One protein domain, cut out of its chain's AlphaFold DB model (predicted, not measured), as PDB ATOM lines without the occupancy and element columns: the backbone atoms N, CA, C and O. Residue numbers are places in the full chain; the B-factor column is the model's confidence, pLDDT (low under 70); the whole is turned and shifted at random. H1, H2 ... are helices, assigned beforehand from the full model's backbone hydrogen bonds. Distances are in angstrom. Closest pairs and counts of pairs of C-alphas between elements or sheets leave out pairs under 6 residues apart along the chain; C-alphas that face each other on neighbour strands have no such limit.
ATOM      1  N   GLN A  30     192.999 199.621 163.490       96.69
ATOM      2  CA  GLN A  30     192.239 199.328 164.706       96.69
ATOM      3  C   GLN A  30     192.473 200.376 165.808       96.69
ATOM      4  O   GLN A  30     191.564 200.699 166.567       96.69
ATOM      5  N   VAL A  31     193.679 200.951 165.883       97.31
ATOM      6  CA  VAL A  31     193.994 202.053 166.811       97.31
ATOM      7  C   VAL A  31     193.269 203.332 166.380       97.31
ATOM      8  O   VAL A  31     192.743 204.060 167.218       97.31
ATOM      9  N   CYS A  32     193.175 203.572 165.070       97.06
ATOM     10  CA  CYS A  32     192.393 204.670 164.504       97.06
ATOM     11  C   CYS A  32     190.891 204.535 164.756       97.06
ATOM     12  O   CYS A  32     190.237 205.516 165.109       97.06
ATOM     13  N   GLU A  33     190.342 203.333 164.600       96.75
ATOM     14  CA  GLU A  33     188.942 203.043 164.911       96.75
ATOM     15  C   GLU A  33     188.658 203.234 166.405       96.75
ATOM     16  O   GLU A  33     187.684 203.889 166.772       96.75
ATOM     17  N   PHE A  34     189.556 202.757 167.268       97.62
ATOM     18  CA  PHE A  34     189.477 202.971 168.710       97.62
ATOM     19  C   PHE A  34     189.482 204.461 169.079       97.62
ATOM     20  O   PHE A  34     188.604 204.914 169.815       97.62
ATOM     21  N   ALA A  35     190.411 205.246 168.527       97.38
ATOM     22  CA  ALA A  35     190.459 206.691 168.744       97.38
ATOM     23  C   ALA A  35     189.199 207.398 168.219       97.38
ATOM     24  O   ALA A  35     188.670 208.288 168.877       97.38
ATOM     25  N   THR A  36     188.678 206.968 167.068       96.44
ATOM     26  CA  THR A  36     187.437 207.512 166.494       96.44
ATOM     27  C   THR A  36     186.229 207.193 167.373       96.44
ATOM     28  O   THR A  36     185.413 208.070 167.632       96.44
ATOM     29  N   THR A  37     186.140 205.966 167.889       96.38
ATOM     30  CA  THR A  37     185.073 205.543 168.808       96.38
ATOM     31  C   THR A  37     185.123 206.347 170.104       96.38
ATOM     32  O   THR A  37     184.096 206.807 170.594       96.38
ATOM     33  N   MET A  38     186.324 206.574 170.643       96.62
ATOM     34  CA  MET A  38     186.525 207.434 171.809       96.62
ATOM     35  C   MET A  38     186.073 208.877 171.537       96.62
ATOM     36  O   MET A  38     185.400 209.469 172.378       96.62
ATOM     37  N   ALA A  39     186.380 209.418 170.355       95.75
ATOM     38  CA  ALA A  39     185.997 210.771 169.948       95.75
ATOM     39  C   ALA A  39     184.491 210.985 169.779       95.75
ATOM     40  O   ALA A  39     184.027 212.123 169.807       95.75
ATOM     41  N   GLN A  40     183.729 209.906 169.612       95.12
ATOM     42  CA  GLN A  40     182.274 209.942 169.474       95.12
ATOM     43  C   GLN A  40     181.532 209.881 170.814       95.12
ATOM     44  O   GLN A  40     180.309 210.021 170.827       95.12
ATOM     45  N   LEU A  41     182.230 209.664 171.935       95.12
ATOM     46  CA  LEU A  41     181.590 209.668 173.248       95.12
ATOM     47  C   LEU A  41     181.039 211.056 173.597       95.12
ATOM     48  O   LEU A  41     181.647 212.086 173.298       95.12
ATOM     49  N   ASP A  42     179.934 211.078 174.339       92.50
ATOM     50  CA  ASP A  42     179.496 212.285 175.035       92.50
ATOM     51  C   ASP A  42     180.488 212.603 176.167       92.50
ATOM     52  O   ASP A  42     180.552 211.906 177.182       92.50
ATOM     53  N   ALA A  43     181.261 213.679 176.001       88.75
ATOM     54  CA  ALA A  43     182.247 214.127 176.982       88.75
ATOM     55  C   ALA A  43     181.634 214.535 178.336       88.75
ATOM     56  O   ALA A  43     182.340 214.567 179.344       88.75
ATOM     57  N   GLN A  44     180.349 214.897 178.369       87.44
ATOM     58  CA  GLN A  44     179.665 215.305 179.596       87.44
ATOM     59  C   GLN A  44     179.062 214.110 180.329       87.44
ATOM     60  O   GLN A  44     179.060 214.084 181.561       87.44
ATOM     61  N   ARG A  45     178.532 213.135 179.583       86.62
ATOM     62  CA  ARG A  45     177.832 211.964 180.128       86.62
ATOM     63  C   ARG A  45     178.147 210.703 179.314       86.62
ATOM     64  O   ARG A  45     177.270 210.201 178.610       86.62
ATOM     65  N   PRO A  46     179.373 210.167 179.407       91.44
ATOM     66  CA  PRO A  46     179.737 208.982 178.642       91.44
ATOM     67  C   PRO A  46     178.916 207.767 179.097       91.44
ATOM     68  O   PRO A  46     178.813 207.494 180.294       91.44
ATOM     69  N   ASP A  47     178.354 207.014 178.145       93.12
ATOM     70  CA  ASP A  47     177.575 205.806 178.443       93.12
ATOM     71  C   ASP A  47     178.485 204.702 179.024       93.12
ATOM     72  O   ASP A  47     179.414 204.251 178.342       93.12
ATOM     73  N   PRO A  48     178.208 204.179 180.237       92.19
ATOM     74  CA  PRO A  48     178.973 203.085 180.830       92.19
ATOM     75  C   PRO A  48     179.100 201.838 179.945       92.19
ATOM     76  O   PRO A  48     180.059 201.077 180.089       92.19
ATOM     77  N   LYS A  49     178.147 201.561 179.041       92.12
ATOM     78  CA  LYS A  49     178.282 200.447 178.081       92.12
ATOM     79  C   LYS A  49     179.372 200.727 177.049       92.12
ATOM     80  O   LYS A  49     180.215 199.859 176.820       92.12
ATOM     81  N   GLN A  50     179.397 201.932 176.483       95.00
ATOM     82  CA  GLN A  50     180.445 202.355 175.552       95.00
ATOM     83  C   GLN A  50     181.818 202.388 176.238       95.00
ATOM     84  O   GLN A  50     182.804 201.933 175.663       95.00
ATOM     85  N   LEU A  51     181.883 202.825 177.501       95.12
ATOM     86  CA  LEU A  51     183.122 202.800 178.287       95.12
ATOM     87  C   LEU A  51     183.662 201.380 178.505       95.12
ATOM     88  O   LEU A  51     184.870 201.149 178.415       95.12
ATOM     89  N   ARG A  52     182.780 200.413 178.783       92.81
ATOM     90  CA  ARG A  52     183.162 198.997 178.908       92.81
ATOM     91  C   ARG A  52     183.697 198.443 177.594       92.81
ATOM     92  O   ARG A  52     184.753 197.818 177.601       92.81
ATOM     93  N   PHE A  53     183.016 198.735 176.488       93.69
ATOM     94  CA  PHE A  53     183.478 198.362 175.154       93.69
ATOM     95  C   PHE A  53     184.879 198.926 174.873       93.69
ATOM     96  O   PHE A  53     185.787 198.168 174.547       93.69
ATOM     97  N   LEU A  54     185.104 200.221 175.116       95.94
ATOM     98  CA  LEU A  54     186.420 200.842 174.937       95.94
ATOM     99  C   LEU A  54     187.504 200.218 175.822       95.94
ATOM    100  O   LEU A  54     188.636 200.076 175.369       95.94
ATOM    101  N   ASN A  55     187.188 199.810 177.054       94.94
ATOM    102  CA  ASN A  55     188.138 199.082 177.900       94.94
ATOM    103  C   ASN A  55     188.518 197.725 177.306       94.94
ATOM    104  O   ASN A  55     189.692 197.360 177.330       94.94
ATOM    105  N   GLU A  56     187.550 196.973 176.785       93.50
ATOM    106  CA  GLU A  56     187.811 195.694 176.119       93.50
ATOM    107  C   GLU A  56     188.667 195.904 174.862       93.50
ATOM    108  O   GLU A  56     189.716 195.272 174.730       93.50
ATOM    109  N   THR A  57     188.306 196.864 174.003       96.00
ATOM    110  CA  THR A  57     189.076 197.211 172.798       96.00
ATOM    111  C   THR A  57     190.494 197.662 173.140       96.00
ATOM    112  O   THR A  57     191.457 197.125 172.593       96.00
ATOM    113  N   TRP A  58     190.653 198.603 174.076       96.00
ATOM    114  CA  TRP A  58     191.961 199.092 174.517       96.00
ATOM    115  C   TRP A  58     192.853 197.949 175.000       96.00
ATOM    116  O   TRP A  58     194.029 197.885 174.644       96.00
ATOM    117  N   ARG A  59     192.293 197.006 175.764       92.31
ATOM    118  CA  ARG A  59     193.027 195.843 176.269       92.31
ATOM    119  C   ARG A  59     193.474 194.901 175.165       92.31
ATOM    120  O   ARG A  59     194.610 194.430 175.219       92.31
ATOM    121  N   THR A  60     192.614 194.626 174.191       96.12
ATOM    122  CA  THR A  60     192.982 193.820 173.022       96.12
ATOM    123  C   THR A  60     194.132 194.481 172.271       96.12
ATOM    124  O   THR A  60     195.171 193.859 172.066       96.12
ATOM    125  N   LEU A  61     194.019 195.781 171.983       97.12
ATOM    126  CA  LEU A  61     195.067 196.547 171.305       97.12
ATOM    127  C   LEU A  61     196.385 196.593 172.094       97.12
ATOM    128  O   LEU A  61     197.460 196.537 171.502       97.12
ATOM    129  N   LEU A  62     196.314 196.683 173.423       94.81
ATOM    130  CA  LEU A  62     197.480 196.673 174.304       94.81
ATOM    131  C   LEU A  62     198.177 195.306 174.316       94.81
ATOM    132  O   LEU A  62     199.401 195.253 174.259       94.81
ATOM    133  N   THR A  63     197.397 194.226 174.400       95.25
ATOM    134  CA  THR A  63     197.895 192.840 174.457       95.25
ATOM    135  C   THR A  63     198.515 192.415 173.130       95.25
ATOM    136  O   THR A  63     199.524 191.724 173.114       95.25
ATOM    137  N   GLU A  64     197.936 192.862 172.019       96.69
ATOM    138  CA  GLU A  64     198.445 192.612 170.670       96.69
ATOM    139  C   GLU A  64     199.530 193.614 170.226       96.69
ATOM    140  O   GLU A  64     199.874 193.657 169.045       96.69
ATOM    141  N   GLU A  65     200.034 194.457 171.136       95.50
ATOM    142  CA  GLU A  65     201.080 195.457 170.864       95.50
ATOM    143  C   GLU A  65     200.771 196.360 169.652       95.50
ATOM    144  O   GLU A  65     201.639 196.738 168.865       95.50
ATOM    145  N   ARG A  66     199.492 196.721 169.487       96.56
ATOM    146  CA  ARG A  66     199.007 197.485 168.327       96.56
ATOM    147  C   ARG A  66     199.352 198.964 168.398       96.56
ATOM    148  O   ARG A  66     199.517 199.606 167.360       96.56
ATOM    149  N   PHE A  67     199.444 199.499 169.614       96.75
ATOM    150  CA  PHE A  67     199.816 200.888 169.857       96.75
ATOM    151  C   PHE A  67     201.291 201.125 169.566       96.75
ATOM    152  O   PHE A  67     202.156 200.348 169.976       96.75
ATOM    153  N   ARG A  68     201.592 202.265 168.948       95.50
ATOM    154  CA  ARG A  68     202.963 202.766 168.894       95.50
ATOM    155  C   ARG A  68     203.434 203.225 170.285       95.50
ATOM    156  O   ARG A  68     202.602 203.536 171.144       95.50
ATOM    157  N   PRO A  69     204.759 203.304 170.523       94.81
ATOM    158  CA  PRO A  69     205.301 203.729 171.816       94.81
ATOM    159  C   PRO A  69     204.816 205.105 172.294       94.81
ATOM    160  O   PRO A  69     204.634 205.296 173.490       94.81
ATOM    161  N   ASP A  70     204.582 206.042 171.374       94.38
ATOM    162  CA  ASP A  70     204.076 207.395 171.634       94.38
ATOM    163  C   ASP A  70     202.555 207.443 171.870       94.38
ATOM    164  O   ASP A  70     202.072 208.262 172.647       94.38
ATOM    165  N   GLU A  71     201.797 206.522 171.275       97.00
ATOM    166  CA  GLU A  71     200.336 206.428 171.426       97.00
ATOM    167  C   GLU A  71     199.923 205.771 172.742       97.00
ATOM    168  O   GLU A  71     198.955 206.181 173.384       97.00
ATOM    169  N   LYS A  72     200.660 204.732 173.146       95.50
ATOM    170  CA  LYS A  72     200.375 203.912 174.327       95.50
ATOM    171  C   LYS A  72     200.167 204.727 175.616       95.50
ATOM    172  O   LYS A  72     199.157 204.479 176.280       95.50
ATOM    173  N   PRO A  73     201.045 205.678 176.001       95.75
ATOM    174  CA  PRO A  73     200.835 206.472 177.211       95.75
ATOM    175  C   PRO A  73     199.611 207.390 177.106       95.75
ATOM    176  O   PRO A  73     198.876 207.523 178.082       95.75
ATOM    177  N   ILE A  74     199.341 207.964 175.929       96.12
ATOM    178  CA  ILE A  74     198.177 208.837 175.718       96.12
ATOM    179  C   ILE A  74     196.879 208.027 175.816       96.12
ATOM    180  O   ILE A  74     195.950 208.430 176.516       96.12
ATOM    181  N   ALA A  75     196.827 206.850 175.184       95.50
ATOM    182  CA  ALA A  75     195.696 205.934 175.293       95.50
ATOM    183  C   ALA A  75     195.462 205.495 176.747       95.50
ATOM    184  O   ALA A  75     194.330 205.519 177.221       95.50
ATOM    185  N   ALA A  76     196.527 205.138 177.475       94.31
ATOM    186  CA  ALA A  76     196.432 204.743 178.880       94.31
ATOM    187  C   ALA A  76     195.903 205.880 179.768       94.31
ATOM    188  O   ALA A  76     195.030 205.646 180.608       94.31
ATOM    189  N   GLN A  77     196.378 207.110 179.555       94.38
ATOM    190  CA  GLN A  77     195.874 208.285 180.261       94.38
ATOM    191  C   GLN A  77     194.378 208.487 179.993       94.38
ATOM    192  O   GLN A  77     193.592 208.548 180.936       94.38
ATOM    193  N   ARG A  78     193.965 208.533 178.722       95.06
ATOM    194  CA  ARG A  78     192.560 208.764 178.343       95.06
ATOM    195  C   ARG A  78     191.642 207.661 178.874       95.06
ATOM    196  O   ARG A  78     190.568 207.947 179.392       95.06
ATOM    197  N   MET A  79     192.084 206.405 178.833       95.12
ATOM    198  CA  MET A  79     191.334 205.292 179.423       95.12
ATOM    199  C   MET A  79     191.255 205.365 180.947       95.12
ATOM    200  O   MET A  79     190.222 205.022 181.515       95.12
ATOM    201  N   THR A  80     192.296 205.853 181.621       94.19
ATOM    202  CA  THR A  80     192.250 206.119 183.067       94.19
ATOM    203  C   THR A  80     191.216 207.196 183.391       94.19
ATOM    204  O   THR A  80     190.407 207.011 184.300       94.19
ATOM    205  N   GLU A  81     191.188 208.281 182.612       93.88
ATOM    206  CA  GLU A  81     190.209 209.362 182.757       93.88
ATOM    207  C   GLU A  81     188.769 208.855 182.572       93.88
ATOM    208  O   GLU A  81     187.912 209.092 183.426       93.88
ATOM    209  N   LEU A  82     188.520 208.072 181.519       94.94
ATOM    210  CA  LEU A  82     187.229 207.424 181.264       94.94
ATOM    211  C   LEU A  82     186.840 206.435 182.374       94.94
ATOM    212  O   LEU A  82     185.675 206.354 182.766       94.94
ATOM    213  N   ASN A  83     187.806 205.715 182.942       95.56
ATOM    214  CA  ASN A  83     187.548 204.767 184.022       95.56
ATOM    215  C   ASN A  83     187.123 205.436 185.331       95.56
ATOM    216  O   ASN A  83     186.445 204.788 186.128       95.56
ATOM    217  N   TYR A  84     187.418 206.721 185.552       95.25
ATOM    218  CA  TYR A  84     186.839 207.441 186.692       95.25
ATOM    219  C   TYR A  84     185.321 207.594 186.570       95.25
ATOM    220  O   TYR A  84     184.624 207.457 187.576       95.25
ATOM    221  N   TYR A  85     184.790 207.789 185.360       94.25
ATOM    222  CA  TYR A  85     183.340 207.796 185.129       94.25
ATOM    223  C   TYR A  85     182.739 206.414 185.390       94.25
ATOM    224  O   TYR A  85     181.718 206.293 186.065       94.25
ATOM    225  N   LEU A  86     183.419 205.355 184.942       95.06
ATOM    226  CA  LEU A  86     182.998 203.982 185.212       95.06
ATOM    227  C   LEU A  86     183.020 203.653 186.716       95.06
ATOM    228  O   LEU A  86     182.139 202.954 187.213       95.06
ATOM    229  N   ALA A  87     183.997 204.172 187.464       96.25
ATOM    230  CA  ALA A  87     184.060 204.026 188.915       96.25
ATOM    231  C   ALA A  87     182.904 204.752 189.621       96.25
ATOM    232  O   ALA A  87     182.320 204.200 190.551       96.25
ATOM    233  N   GLN A  88     182.531 205.950 189.163       94.25
ATOM    234  CA  GLN A  88     181.375 206.679 189.693       94.25
ATOM    235  C   GLN A  88     180.056 205.944 189.423       94.25
ATOM    236  O   GLN A  88     179.264 205.777 190.350       94.25
ATOM    237  N   ASP A  89     179.849 205.444 188.201       94.94
ATOM    238  CA  ASP A  89     178.704 204.584 187.861       94.94
ATOM    239  C   ASP A  89     178.670 203.343 188.765       94.94
ATOM    240  O   ASP A  89     177.656 203.031 189.383       94.94
ATOM    241  N   THR A  90     179.817 202.689 188.954       97.19
ATOM    242  CA  THR A  90     179.936 201.512 189.826       97.19
ATOM    243  C   THR A  90     179.525 201.800 191.268       97.19
ATOM    244  O   THR A  90     178.840 200.978 191.871       97.19
ATOM    245  N   LEU A  91     179.906 202.954 191.826       96.69
ATOM    246  CA  LEU A  91     179.480 203.357 193.168       96.69
ATOM    247  C   LEU A  91     177.955 203.525 193.247       96.69
ATOM    248  O   LEU A  91     177.341 202.998 194.168       96.69
ATOM    249  N   GLN A  92     177.331 204.163 192.251       95.75
ATOM    250  CA  GLN A  92     175.869 204.304 192.200       95.75
ATOM    251  C   GLN A  92     175.154 202.953 192.075       95.75
ATOM    252  O   GLN A  92     174.100 202.744 192.674       95.75
ATOM    253  N   LEU A  93     175.708 202.021 191.295       97.25
ATOM    254  CA  LEU A  93     175.160 200.669 191.176       97.25
ATOM    255  C   LEU A  93     175.299 199.898 192.495       97.25
ATOM    256  O   LEU A  93     174.355 199.228 192.901       97.25
ATOM    257  N   LEU A  94     176.428 200.030 193.197       97.50
ATOM    258  CA  LEU A  94     176.618 199.432 194.522       97.50
ATOM    259  C   LEU A  94     175.630 199.987 195.555       97.50
ATOM    260  O   LEU A  94     175.095 199.209 196.339       97.50
ATOM    261  N   ASP A  95     175.330 201.285 195.514       96.81
ATOM    262  CA  ASP A  95     174.298 201.883 196.370       96.81
ATOM    263  C   ASP A  95     172.906 201.301 196.080       96.81
ATOM    264  O   ASP A  95     172.155 201.001 197.009       96.81
ATOM    265  N   LYS A  96     172.568 201.062 194.804       97.50
ATOM    266  CA  LYS A  96     171.313 200.385 194.433       97.50
ATOM    267  C   LYS A  96     171.258 198.952 194.957       97.50
ATOM    268  O   LYS A  96     170.229 198.550 195.494       97.50
ATOM    269  N   VAL A  97     172.353 198.196 194.837       97.12
ATOM    270  CA  VAL A  97     172.434 196.841 195.409       97.12
ATOM    271  C   VAL A  97     172.224 196.893 196.912       97.12
ATOM    272  O   VAL A  97     171.426 196.117 197.420       97.12
ATOM    273  N   LEU A  98     172.863 197.832 197.613       96.56
ATOM    274  CA  LEU A  98     172.675 197.986 199.053       96.56
ATOM    275  C   LEU A  98     171.242 198.322 199.444       96.56
ATOM    276  O   LEU A  98     170.796 197.839 200.481       96.56
ATOM    277  N   GLY A  99     170.527 199.108 198.639       97.06
ATOM    278  CA  GLY A  99     169.095 199.340 198.831       97.06
ATOM    279  C   GLY A  99     168.305 198.029 198.808       97.06
ATOM    280  O   GLY A  99     167.621 197.707 199.774       97.06
ATOM    281  N   ILE A 100     168.506 197.216 197.766       97.38
ATOM    282  CA  ILE A 100     167.858 195.901 197.625       97.38
ATOM    283  C   ILE A 100     168.258 194.957 198.774       97.38
ATOM    284  O   ILE A 100     167.424 194.232 199.316       97.38
ATOM    285  N   THR A 101     169.538 194.954 199.163       96.06
ATOM    286  CA  THR A 101     170.035 194.147 200.286       96.06
ATOM    287  C   THR A 101     169.400 194.580 201.604       96.06
ATOM    288  O   THR A 101     169.055 193.715 202.400       96.06
ATOM    289  N   ALA A 102     169.221 195.882 201.840       96.38
ATOM    290  CA  ALA A 102     168.584 196.402 203.048       96.38
ATOM    291  C   ALA A 102     167.101 196.021 203.121       96.38
ATOM    292  O   ALA A 102     166.652 195.541 204.157       96.38
ATOM    293  N   GLU A 103     166.360 196.150 202.018       96.12
ATOM    294  CA  GLU A 103     164.962 195.700 201.942       96.12
ATOM    295  C   GLU A 103     164.847 194.202 202.253       96.12
ATOM    296  O   GLU A 103     164.072 193.793 203.115       96.12
ATOM    297  N   THR A 104     165.697 193.388 201.623       95.12
ATOM    298  CA  THR A 104     165.738 191.936 201.865       95.12
ATOM    299  C   THR A 104     166.103 191.614 203.314       95.12
ATOM    300  O   THR A 104     165.534 190.704 203.913       95.12
ATOM    301  N   TYR A 105     167.056 192.347 203.889       93.69
ATOM    302  CA  TYR A 105     167.478 192.178 205.273       93.69
ATOM    303  C   TYR A 105     166.323 192.426 206.252       93.69
ATOM    304  O   TYR A 105     166.100 191.608 207.140       93.69
ATOM    305  N   GLU A 106     165.546 193.493 206.059       93.81
ATOM    306  CA  GLU A 106     164.380 193.796 206.900       93.81
ATOM    307  C   GLU A 106     163.299 192.712 206.809       93.81
ATOM    308  O   GLU A 106     162.727 192.316 207.828       93.81
ATOM    309  N   GLU A 107     163.049 192.171 205.613       93.56
ATOM    310  CA  GLU A 107     162.134 191.036 205.464       93.56
ATOM    311  C   GLU A 107     162.638 189.801 206.240       93.56
ATOM    312  O   GLU A 107     161.848 189.096 206.874       93.56
ATOM    313  N   ILE A 108     163.950 189.531 206.221       90.88
ATOM    314  CA  ILE A 108     164.554 188.409 206.958       90.88
ATOM    315  C   ILE A 108     164.440 188.640 208.466       90.88
ATOM    316  O   ILE A 108     164.071 187.722 209.202       90.88
ATOM    317  N   GLU A 109     164.723 189.852 208.942       90.00
ATOM    318  CA  GLU A 109     164.593 190.218 210.355       90.00
ATOM    319  C   GLU A 109     163.147 190.101 210.846       90.00
ATOM    320  O   GLU A 109     162.903 189.619 211.955       90.00
ATOM    321  N   ALA A 110     162.163 190.455 210.014       90.19
ATOM    322  CA  ALA A 110     160.755 190.253 210.338       90.19
ATOM    323  C   ALA A 110     160.429 188.772 210.596       90.19
ATOM    324  O   ALA A 110     159.678 188.471 211.523       90.19
ATOM    325  N   LEU A 111     161.033 187.847 209.842       89.06
ATOM    326  CA  LEU A 111     160.891 186.405 210.072       89.06
ATOM    327  C   LEU A 111     161.658 185.932 211.314       89.06
ATOM    328  O   LEU A 111     161.117 185.157 212.106       89.06
ATOM    329  N   ARG A 112     162.886 186.428 211.522       88.00
ATOM    330  CA  ARG A 112     163.730 186.080 212.682       88.00
ATOM    331  C   ARG A 112     163.021 186.351 214.007       88.00
ATOM    332  O   ARG A 112     163.180 185.567 214.938       88.00
ATOM    333  N   ARG A 113     162.181 187.390 214.090       86.69
ATOM    334  CA  ARG A 113     161.378 187.720 215.289       86.69
ATOM    335  C   ARG A 113     160.410 186.615 215.724       86.69
ATOM    336  O   ARG A 113     160.049 186.570 216.896       86.69
ATOM    337  N   PHE A 114     159.992 185.743 214.809       87.12
ATOM    338  CA  PHE A 114     159.073 184.636 215.092       87.12
ATOM    339  C   PHE A 114     159.781 183.277 215.186       87.12
ATOM    340  O   PHE A 114     159.131 182.263 215.444       87.12
ATOM    341  N   ALA A 115     161.099 183.231 214.982       86.00
ATOM    342  CA  ALA A 115     161.873 182.002 215.060       86.00
ATOM    343  C   ALA A 115     162.193 181.629 216.515       86.00
ATOM    344  O   ALA A 115     162.553 182.475 217.329       86.00
ATOM    345  N   SER A 116     162.135 180.331 216.826       85.69
ATOM    346  CA  SER A 116     162.547 179.800 218.134       85.69
ATOM    347  C   SER A 116     164.049 179.966 218.394       85.69
ATOM    348  O   SER A 116     164.455 180.158 219.536       85.69
ATOM    349  N   ASN A 117     164.870 179.938 217.337       86.12
ATOM    350  CA  ASN A 117     166.284 180.306 217.368       86.12
ATOM    351  C   ASN A 117     166.596 181.312 216.241       86.12
ATOM    352  O   ASN A 117     166.973 180.904 215.140       86.12
ATOM    353  N   PRO A 118     166.451 182.628 216.490       82.00
ATOM    354  CA  PRO A 118     166.651 183.664 215.475       82.00
ATOM    355  C   PRO A 118     168.056 183.681 214.863       82.00
ATOM    356  O   PRO A 118     168.214 184.043 213.699       82.00
ATOM    357  N   LYS A 119     169.076 183.272 215.632       78.44
ATOM    358  CA  LYS A 119     170.479 183.286 215.192       78.44
ATOM    359  C   LYS A 119     170.803 182.183 214.189       78.44
ATOM    360  O   LYS A 119     171.653 182.380 213.334       78.44
ATOM    361  N   GLU A 120     170.125 181.045 214.289       80.00
ATOM    362  CA  GLU A 120     170.339 179.884 213.414       80.00
ATOM    363  C   GLU A 120     169.200 179.704 212.403       80.00
ATOM    364  O   GLU A 120     169.146 178.708 211.679       80.00
ATOM    365  N   MET A 121     168.268 180.662 212.341       84.00
ATOM    366  CA  MET A 121     167.167 180.611 211.392       84.00
ATOM    367  C   MET A 121     167.720 180.677 209.968       84.00
ATOM    368  O   MET A 121     168.230 181.707 209.522       84.00
ATOM    369  N   LYS A 122     167.558 179.578 209.228       82.75
ATOM    370  CA  LYS A 122     167.877 179.544 207.805       82.75
ATOM    371  C   LYS A 122     166.980 180.532 207.055       82.75
ATOM    372  O   LYS A 122     165.755 180.466 207.160       82.75
ATOM    373  N   VAL A 123     167.589 181.407 206.257       84.25
ATOM    374  CA  VAL A 123     166.855 182.299 205.353       84.25
ATOM    375  C   VAL A 123     166.094 181.459 204.316       84.25
ATOM    376  O   VAL A 123     166.704 180.588 203.688       84.25
ATOM    377  N   PRO A 124     164.785 181.693 204.102       87.06
ATOM    378  CA  PRO A 124     164.026 180.970 203.091       87.06
ATOM    379  C   PRO A 124     164.610 181.131 201.681       87.06
ATOM    380  O   PRO A 124     164.907 182.240 201.231       87.06
ATOM    381  N   ASP A 125     164.689 180.026 200.936       88.62
ATOM    382  CA  ASP A 125     165.253 180.016 199.578       88.62
ATOM    383  C   ASP A 125     164.490 180.953 198.619       88.62
ATOM    384  O   ASP A 125     165.072 181.519 197.690       88.62
ATOM    385  N   SER A 126     163.187 181.160 198.851       92.12
ATOM    386  CA  SER A 126     162.359 182.104 198.091       92.12
ATOM    387  C   SER A 126     162.858 183.545 198.211       92.12
ATOM    388  O   SER A 126     162.889 184.247 197.202       92.12
ATOM    389  N   MET A 127     163.300 183.967 199.396       90.25
ATOM    390  CA  MET A 127     163.822 185.314 199.633       90.25
ATOM    391  C   MET A 127     165.176 185.505 198.964       90.25
ATOM    392  O   MET A 127     165.376 186.479 198.248       90.25
ATOM    393  N   ILE A 128     166.074 184.523 199.096       90.06
ATOM    394  CA  ILE A 128     167.374 184.546 198.411       90.06
ATOM    395  C   ILE A 128     167.189 184.612 196.890       90.06
ATOM    396  O   ILE A 128     167.910 185.336 196.200       90.06
ATOM    397  N   ARG A 129     166.213 183.879 196.345       92.62
ATOM    398  CA  ARG A 129     165.878 183.934 194.919       92.62
ATOM    399  C   ARG A 129     165.329 185.303 194.513       92.62
ATOM    400  O   ARG A 129     165.777 185.840 193.505       92.62
ATOM    401  N   ASN A 130     164.396 185.865 195.279       94.50
ATOM    402  CA  ASN A 130     163.826 187.186 195.002       94.50
ATOM    403  C   ASN A 130     164.907 188.272 195.034       94.50
ATOM    404  O   ASN A 130     165.005 189.057 194.094       94.50
ATOM    405  N   TYR A 131     165.779 188.231 196.041       94.62
ATOM    406  CA  TYR A 131     166.949 189.093 196.147       94.62
ATOM    407  C   TYR A 131     167.841 189.006 194.903       94.62
ATOM    408  O   TYR A 131     168.132 190.017 194.263       94.62
ATOM    409  N   ARG A 132     168.241 187.789 194.507       93.69
ATOM    410  CA  ARG A 132     169.080 187.580 193.314       93.69
ATOM    411  C   ARG A 132     168.415 188.122 192.054       93.69
ATOM    412  O   ARG A 132     169.088 188.768 191.260       93.69
ATOM    413  N   ASN A 133     167.113 187.901 191.889       95.56
ATOM    414  CA  ASN A 133     166.359 188.412 190.745       95.56
ATOM    415  C   ASN A 133     166.321 189.945 190.731       95.56
ATOM    416  O   ASN A 133     166.537 190.544 189.679       95.56
ATOM    417  N   ALA A 134     166.101 190.580 191.885       96.06
ATOM    418  CA  ALA A 134     166.098 192.032 192.010       96.06
ATOM    419  C   ALA A 134     167.475 192.628 191.681       96.06
ATOM    420  O   ALA A 134     167.574 193.561 190.883       96.06
ATOM    421  N   VAL A 135     168.556 192.048 192.212       96.00
ATOM    422  CA  VAL A 135     169.926 192.495 191.912       96.00
ATOM    423  C   VAL A 135     170.291 192.261 190.448       96.00
ATOM    424  O   VAL A 135     170.885 193.143 189.821       96.00
ATOM    425  N   GLN A 136     169.897 191.121 189.871       95.56
ATOM    426  CA  GLN A 136     170.115 190.821 188.455       95.56
ATOM    427  C   GLN A 136     169.391 191.821 187.549       95.56
ATOM    428  O   GLN A 136     170.004 192.361 186.632       95.56
ATOM    429  N   ALA A 137     168.114 192.097 187.825       95.56
ATOM    430  CA  ALA A 137     167.312 193.051 187.065       95.56
ATOM    431  C   ALA A 137     167.821 194.490 187.214       95.56
ATOM    432  O   ALA A 137     167.729 195.283 186.281       95.56
ATOM    433  N   CYS A 138     168.369 194.828 188.383       94.06
ATOM    434  CA  CYS A 138     168.871 196.161 188.663       94.06
ATOM    435  C   CYS A 138     170.223 196.425 187.992       94.06
ATOM    436  O   CYS A 138     170.368 197.408 187.260       94.06
ATOM    437  N   CYS A 139     171.242 195.612 188.302       94.69
ATOM    438  CA  CYS A 139     172.615 196.002 187.982       94.69
ATOM    439  C   CYS A 139     173.709 194.928 188.076       94.69
ATOM    440  O   CYS A 139     174.855 195.274 187.791       94.69
ATOM    441  N   ALA A 140     173.428 193.663 188.419       93.88
ATOM    442  CA  ALA A 140     174.477 192.651 188.636       93.88
ATOM    443  C   ALA A 140     175.497 192.564 187.482       93.88
ATOM    444  O   ALA A 140     176.711 192.625 187.700       93.88
ATOM    445  N   ASP A 141     175.006 192.513 186.241       93.31
ATOM    446  CA  ASP A 141     175.852 192.441 185.046       93.31
ATOM    447  C   ASP A 141     176.683 193.710 184.841       93.31
ATOM    448  O   ASP A 141     177.833 193.651 184.397       93.31
ATOM    449  N   ALA A 142     176.109 194.875 185.148       94.31
ATOM    450  CA  ALA A 142     176.808 196.146 185.048       94.31
ATOM    451  C   ALA A 142     177.924 196.237 186.095       94.31
ATOM    452  O   ALA A 142     179.069 196.495 185.727       94.31
ATOM    453  N   VAL A 143     177.630 195.905 187.357       96.06
ATOM    454  CA  VAL A 143     178.617 195.869 188.446       96.06
ATOM    455  C   VAL A 143     179.770 194.925 188.105       96.06
ATOM    456  O   VAL A 143     180.929 195.322 188.189       96.06
ATOM    457  N   SER A 144     179.471 193.703 187.657       94.69
ATOM    458  CA  SER A 144     180.485 192.693 187.324       94.69
ATOM    459  C   SER A 144     181.407 193.127 186.174       94.69
ATOM    460  O   SER A 144     182.640 193.027 186.255       94.69
ATOM    461  N   ARG A 145     180.829 193.678 185.099       93.00
ATOM    462  CA  ARG A 145     181.610 194.159 183.949       93.00
ATOM    463  C   ARG A 145     182.443 195.388 184.305       93.00
ATOM    464  O   ARG A 145     183.615 195.445 183.933       93.00
ATOM    465  N   ASN A 146     181.885 196.328 185.067       95.75
ATOM    466  CA  ASN A 146     182.633 197.490 185.535       95.75
ATOM    467  C   ASN A 146     183.787 197.067 186.455       95.75
ATOM    468  O   ASN A 146     184.915 197.521 186.274       95.75
ATOM    469  N   ALA A 147     183.546 196.135 187.385       95.94
ATOM    470  CA  ALA A 147     184.573 195.597 188.274       95.94
ATOM    471  C   ALA A 147     185.772 195.044 187.494       95.94
ATOM    472  O   ALA A 147     186.921 195.322 187.832       95.94
ATOM    473  N   THR A 148     185.507 194.305 186.415       92.31
ATOM    474  CA  THR A 148     186.547 193.705 185.568       92.31
ATOM    475  C   THR A 148     187.421 194.751 184.875       92.31
ATOM    476  O   THR A 148     188.630 194.541 184.747       92.31
ATOM    477  N   ALA A 149     186.838 195.869 184.437       92.06
ATOM    478  CA  ALA A 149     187.595 196.985 183.875       92.06
ATOM    479  C   ALA A 149     188.449 197.677 184.952       92.06
ATOM    480  O   ALA A 149     189.649 197.877 184.771       92.06
ATOM    481  N   LEU A 150     187.853 197.960 186.112       96.06
ATOM    482  CA  LEU A 150     188.475 198.722 187.195       96.06
ATOM    483  C   LEU A 150     189.585 197.959 187.940       96.06
ATOM    484  O   LEU A 150     190.592 198.550 188.323       96.06
ATOM    485  N   LEU A 151     189.456 196.639 188.103       95.00
ATOM    486  CA  LEU A 151     190.448 195.786 188.777       95.00
ATOM    487  C   LEU A 151     191.807 195.707 188.068       95.00
ATOM    488  O   LEU A 151     192.761 195.168 188.628       95.00
ATOM    489  N   ARG A 152     191.890 196.188 186.827       87.25
ATOM    490  CA  ARG A 152     193.126 196.207 186.036       87.25
ATOM    491  C   ARG A 152     193.950 197.474 186.252       87.25
ATOM    492  O   ARG A 152     195.073 197.533 185.762       87.25
ATOM    493  N   ALA A 153     193.412 198.456 186.975       90.88
ATOM    494  CA  ALA A 153     194.175 199.609 187.425       90.88
ATOM    495  C   ALA A 153     195.218 199.210 188.483       90.88
ATOM    496  O   ALA A 153     195.196 198.107 189.037       90.88
ATOM    497  N   GLU A 154     196.134 200.127 188.783       92.06
ATOM    498  CA  GLU A 154     197.144 199.928 189.821       92.06
ATOM    499  C   GLU A 154     196.492 199.650 191.180       92.06
ATOM    500  O   GLU A 154     195.514 200.302 191.546       92.06
ATOM    501  N   LYS A 155     197.049 198.707 191.949       93.00
ATOM    502  CA  LYS A 155     196.450 198.222 193.207       93.00
ATOM    503  C   LYS A 155     196.178 199.327 194.233       93.00
ATOM    504  O   LYS A 155     195.197 199.247 194.968       93.00
ATOM    505  N   GLU A 156     197.018 200.357 194.257       91.94
ATOM    506  CA  GLU A 156     196.882 201.478 195.190       91.94
ATOM    507  C   GLU A 156     195.896 202.556 194.713       91.94
ATOM    508  O   GLU A 156     195.481 203.410 195.501       91.94
ATOM    509  N   SER A 157     195.463 202.496 193.450       94.19
ATOM    510  CA  SER A 157     194.563 203.485 192.853       94.19
ATOM    511  C   SER A 157     193.132 203.394 193.396       94.19
ATOM    512  O   SER A 157     192.633 202.327 193.773       94.19
ATOM    513  N   GLY A 158     192.416 204.523 193.360       95.06
ATOM    514  CA  GLY A 158     190.983 204.549 193.659       95.06
ATOM    515  C   GLY A 158     190.145 203.700 192.700       95.06
ATOM    516  O   GLY A 158     189.184 203.067 193.132       95.06
ATOM    517  N   LEU A 159     190.548 203.600 191.425       96.88
ATOM    518  CA  LEU A 159     189.890 202.736 190.438       96.88
ATOM    519  C   LEU A 159     189.908 201.275 190.893       96.88
ATOM    520  O   LEU A 159     188.856 200.639 190.974       96.88
ATOM    521  N   TYR A 160     191.082 200.765 191.278       97.38
ATOM    522  CA  TYR A 160     191.213 199.406 191.795       97.38
ATOM    523  C   TYR A 160     190.410 199.209 193.085       97.38
ATOM    524  O   TYR A 160     189.742 198.187 193.246       97.38
ATOM    525  N   ALA A 161     190.430 200.190 193.994       97.44
ATOM    526  CA  ALA A 161     189.683 200.123 195.248       97.44
ATOM    527  C   ALA A 161     188.169 199.959 195.020       97.44
ATOM    528  O   ALA A 161     187.553 199.088 195.639       97.44
ATOM    529  N   VAL A 162     187.584 200.736 194.101       97.94
ATOM    530  CA  VAL A 162     186.166 200.615 193.718       97.94
ATOM    531  C   VAL A 162     185.903 199.300 192.985       97.94
ATOM    532  O   VAL A 162     184.984 198.565 193.349       97.94
ATOM    533  N   GLY A 163     186.750 198.948 192.013       97.56
ATOM    534  CA  GLY A 163     186.640 197.692 191.270       97.56
ATOM    535  C   GLY A 163     186.650 196.464 192.180       97.56
ATOM    536  O   GLY A 163     185.863 195.540 191.992       97.56
ATOM    537  N   ARG A 164     187.475 196.478 193.231       97.62
ATOM    538  CA  ARG A 164     187.534 195.410 194.233       97.62
ATOM    539  C   ARG A 164     186.241 195.280 195.036       97.62
ATOM    540  O   ARG A 164     185.842 194.155 195.327       97.62
ATOM    541  N   ARG A 165     185.588 196.391 195.394       96.88
ATOM    542  CA  ARG A 165     184.287 196.361 196.091       96.88
ATOM    543  C   ARG A 165     183.208 195.761 195.203       96.88
ATOM    544  O   ARG A 165     182.517 194.845 195.627       96.88
ATOM    545  N   ALA A 166     183.156 196.198 193.950       97.31
ATOM    546  CA  ALA A 166     182.245 195.655 192.952       97.31
ATOM    547  C   ALA A 166     182.469 194.158 192.693       97.31
ATOM    548  O   ALA A 166     181.515 193.387 192.657       97.31
ATOM    549  N   TYR A 167     183.726 193.724 192.591       96.62
ATOM    550  CA  TYR A 167     184.066 192.322 192.348       96.62
ATOM    551  C   TYR A 167     183.642 191.390 193.490       96.62
ATOM    552  O   TYR A 167     183.141 190.296 193.246       96.62
ATOM    553  N   PHE A 168     183.822 191.818 194.743       95.50
ATOM    554  CA  PHE A 168     183.463 191.022 195.922       95.50
ATOM    555  C   PHE A 168     182.067 191.323 196.476       95.50
ATOM    556  O   PHE A 168     181.738 190.861 197.568       95.50
ATOM    557  N   MET A 169     181.232 192.042 195.726       94.81
ATOM    558  CA  MET A 169     179.897 192.454 196.155       94.81
ATOM    559  C   MET A 169     179.060 191.276 196.667       94.81
ATOM    560  O   MET A 169     178.458 191.382 197.726       94.81
ATOM    561  N   GLN A 170     179.054 190.134 195.973       92.25
ATOM    562  CA  GLN A 170     178.264 188.973 196.399       92.25
ATOM    563  C   GLN A 170     178.697 188.435 197.772       92.25
ATOM    564  O   GLN A 170     177.846 188.101 198.592       92.25
ATOM    565  N   ARG A 171     180.009 188.373 198.036       94.25
ATOM    566  CA  ARG A 171     180.534 187.972 199.348       94.25
ATOM    567  C   ARG A 171     180.096 188.965 200.420       94.25
ATOM    568  O   ARG A 171     179.618 188.555 201.468       94.25
ATOM    569  N   ASP A 172     180.279 190.255 200.149       93.75
ATOM    570  CA  ASP A 172     180.029 191.308 201.131       93.75
ATOM    571  C   ASP A 172     178.521 191.446 201.435       93.75
ATOM    572  O   ASP A 172     178.148 191.645 202.584       93.75
ATOM    573  N   VAL A 173     177.650 191.245 200.440       91.94
ATOM    574  CA  VAL A 173     176.191 191.155 200.614       91.94
ATOM    575  C   VAL A 173     175.795 189.975 201.488       91.94
ATOM    576  O   VAL A 173     174.962 190.143 202.370       91.94
ATOM    577  N   ASN A 174     176.335 188.780 201.234       91.12
ATOM    578  CA  ASN A 174     175.973 187.617 202.044       91.12
ATOM    579  C   ASN A 174     176.338 187.867 203.513       91.12
ATOM    580  O   ASN A 174     175.501 187.676 204.385       91.12
ATOM    581  N   ALA A 175     177.520 188.439 203.765       91.81
ATOM    582  CA  ALA A 175     177.922 188.846 205.108       91.81
ATOM    583  C   ALA A 175     176.961 189.873 205.748       91.81
ATOM    584  O   ALA A 175     176.750 189.826 206.958       91.81
ATOM    585  N   LEU A 176     176.350 190.781 204.969       92.12
ATOM    586  CA  LEU A 176     175.298 191.686 205.466       92.12
ATOM    587  C   LEU A 176     174.029 190.914 205.863       92.12
ATOM    588  O   LEU A 176     173.489 191.132 206.944       92.12
ATOM    589  N   LEU A 177     173.556 190.004 205.005       89.69
ATOM    590  CA  LEU A 177     172.345 189.208 205.261       89.69
ATOM    591  C   LEU A 177     172.511 188.257 206.463       89.69
ATOM    592  O   LEU A 177     171.553 188.015 207.207       89.69
ATOM    593  N   ASP A 178     173.736 187.783 206.692       86.75
ATOM    594  CA  ASP A 178     174.100 186.851 207.762       86.75
ATOM    595  C   ASP A 178     174.529 187.548 209.072       86.75
ATOM    596  O   ASP A 178     174.919 186.879 210.025       86.75
ATOM    597  N   ASN A 179     174.419 188.883 209.168       86.12
ATOM    598  CA  ASN A 179     174.855 189.695 210.324       86.12
ATOM    599  C   ASN A 179     176.368 189.632 210.639       86.12
ATOM    600  O   ASN A 179     176.795 190.043 211.719       86.12
ATOM    601  N   GLU A 180     177.198 189.160 209.710       90.69
ATOM    602  CA  GLU A 180     178.665 189.144 209.838       90.69
ATOM    603  C   GLU A 180     179.300 190.504 209.503       90.69
ATOM    604  O   GLU A 180     180.447 190.786 209.856       90.69
ATOM    605  N   LEU A 181     178.557 191.353 208.795       93.94
ATOM    606  CA  LEU A 181     178.946 192.700 208.409       93.94
ATOM    607  C   LEU A 181     177.772 193.649 208.644       93.94
ATOM    608  O   LEU A 181     176.632 193.307 208.348       93.94
ATOM    609  N   THR A 182     178.039 194.865 209.122       95.44
ATOM    610  CA  THR A 182     176.995 195.892 209.230       95.44
ATOM    611  C   THR A 182     176.935 196.762 207.972       95.44
ATOM    612  O   THR A 182     177.947 197.000 207.300       95.44
ATOM    613  N   PHE A 183     175.755 197.310 207.664       95.62
ATOM    614  CA  PHE A 183     175.600 198.276 206.568       95.62
ATOM    615  C   PHE A 183     176.465 199.529 206.776       95.62
ATOM    616  O   PHE A 183     176.960 200.096 205.803       95.62
ATOM    617  N   ALA A 184     176.672 199.949 208.028       96.75
ATOM    618  CA  ALA A 184     177.535 201.079 208.364       96.75
ATOM    619  C   ALA A 184     179.003 200.789 208.012       96.75
ATOM    620  O   ALA A 184     179.627 201.578 207.300       96.75
ATOM    621  N   ASP A 185     179.522 199.625 208.412       96.50
ATOM    622  CA  ASP A 185     180.895 199.215 208.093       96.50
ATOM    623  C   ASP A 185     181.101 199.066 206.584       96.50
ATOM    624  O   ASP A 185     182.155 199.410 206.041       96.50
ATOM    625  N   TYR A 186     180.097 198.544 205.874       95.81
ATOM    626  CA  TYR A 186     180.177 198.428 204.424       95.81
ATOM    627  C   TYR A 186     180.161 199.799 203.735       95.81
ATOM    628  O   TYR A 186     180.983 200.035 202.848       95.81
ATOM    629  N   ARG A 187     179.314 200.738 204.179       96.31
ATOM    630  CA  ARG A 187     179.334 202.126 203.683       96.31
ATOM    631  C   ARG A 187     180.679 202.795 203.937       96.31
ATOM    632  O   ARG A 187     181.242 203.359 203.008       96.31
ATOM    633  N   GLN A 188     181.273 202.612 205.116       96.50
ATOM    634  CA  GLN A 188     182.615 203.125 205.402       96.50
ATOM    635  C   GLN A 188     183.667 202.567 204.428       96.50
ATOM    636  O   GLN A 188     184.548 203.294 203.964       96.50
ATOM    637  N   LYS A 189     183.574 201.280 204.063       95.06
ATOM    638  CA  LYS A 189     184.448 200.664 203.048       95.06
ATOM    639  C   LYS A 189     184.234 201.253 201.648       95.06
ATOM    640  O   LYS A 189     185.207 201.323 200.892       95.06
ATOM    641  N   LEU A 190     183.004 201.632 201.290       95.88
ATOM    642  CA  LEU A 190     182.697 202.316 200.028       95.88
ATOM    643  C   LEU A 190     183.207 203.757 200.034       95.88
ATOM    644  O   LEU A 190     183.879 204.157 199.086       95.88
ATOM    645  N   ASP A 191     182.986 204.499 201.115       96.19
ATOM    646  CA  ASP A 191     183.463 205.874 201.272       96.19
ATOM    647  C   ASP A 191     184.990 205.947 201.233       96.19
ATOM    648  O   ASP A 191     185.557 206.805 200.559       96.19
ATOM    649  N   ALA A 192     185.675 204.990 201.863       96.00
ATOM    650  CA  ALA A 192     187.128 204.868 201.790       96.00
ATOM    651  C   ALA A 192     187.641 204.530 200.377       96.00
ATOM    652  O   ALA A 192     188.767 204.880 200.030       96.00
ATOM    653  N   ALA A 193     186.853 203.831 199.553       95.50
ATOM    654  CA  ALA A 193     187.202 203.598 198.150       95.50
ATOM    655  C   ALA A 193     186.941 204.853 197.301       95.50
ATOM    656  O   ALA A 193     187.771 205.225 196.473       95.50
ATOM    657  N   LYS A 194     185.815 205.529 197.547       95.94
ATOM    658  CA  LYS A 194     185.413 206.772 196.883       95.94
ATOM    659  C   LYS A 194     186.384 207.915 197.163       95.94
ATOM    660  O   LYS A 194     186.702 208.657 196.243       95.94
ATOM    661  N   SER A 195     186.903 208.041 198.384       95.62
ATOM    662  CA  SER A 195     187.854 209.100 198.756       95.62
ATOM    663  C   SER A 195     189.204 208.999 198.039       95.62
ATOM    664  O   SER A 195     189.936 209.983 197.973       95.62
ATOM    665  N   LYS A 196     189.527 207.830 197.469       94.81
ATOM    666  CA  LYS A 196     190.706 207.628 196.614       94.81
ATOM    667  C   LYS A 196     190.478 208.035 195.156       94.81
ATOM    668  O   LYS A 196     191.418 207.991 194.361       94.81
TER     669      LYS A 196
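Overview. This is residues 30 to 196 of the 217 residues of an uncharacterized protein of Pseudidiomarina homiensis (UniProt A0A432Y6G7). One very long helix, H3, is the spine of a rod, and shorter helices pack along it: H2 on its first half, with H1 folded against H2 as a hairpin, H5 and H6 near its middle, and H4 and H7 along its second half. H8 packs on H6 and runs almost in line with H3, against its direction, and the long link of residues 113 to 124 makes the end of the rod beyond H3. The printed part has 167 residues with eight named helices, H1 to H8 in chain order, and no named strand; the class is all helix. H3, H5, H6 and H8 form an up-and-down bundle, each running against the one before it in the chain. The whole is loose, with a radius of gyration of the C-alphas of 19.4 A and spans of 68 by 29 by 28 A.

Arrangement. H3, residues 71 to 112, is the hub, touching five other helices. With its residues 83 to 94 alone it touches H5, residues 140 to 150, at C-alphas Thr 90 and Val 143, 6.0 A apart, opposite ways at 36 degrees, only just a steep tilt. The same stretch of H3 touches H6, residues 158 to 167, the closest C-alphas being Ala 87 and Leu 159, 6.2 A. H5 and H6 form a hairpin, with C-alphas Ala 147 and Gly 163 at 4.2 A. H8, residues 183 to 194, touches H6 at C-alphas Ala 161 and Ala 193, 5.2 A, but is close to H3 without clearly touching. H4, residues 125 to 138, forms a hairpin with H3, closest at C-alphas Val 97 and Val 135, 6.1 A. H7, residues 169 to 177, touches H3 at C-alphas Tyr 105 and Leu 177, 5.7 A, the same way at a shallow tilt of 21 degrees. H2, residues 48 to 63, touches H3 at C-alphas Pro 48 and Leu 86, 6.0 A, at a steep tilt of 49 degrees. H1, residues 30 to 39, forms a hairpin with H2, and is apart from H8, for instance. Every O i to N i+4 pair is within hydrogen-bond range in H1, H2, H4, H5, H6, H7 and H8, and 37 of 38 in H3.

Along the chain. H3 is 58.8 A long, from C-alpha 71 at (200.336, 206.428, 171.426) to C-alpha 112 at (163.730, 186.080, 212.682). H2 is 22.4 A long and H4 19.8 A. H1 begins at C-alpha 30, (192.239, 199.328, 164.706).

Size, cuts and confidence. The C-alphas of Asp 70 and Ser 116, 68.2 A apart, are the two farthest apart. The printed part has no cut, and the link from H3 to H4 is long. Mean pLDDT of the printed part is 93.8, and no printed residue is under 70.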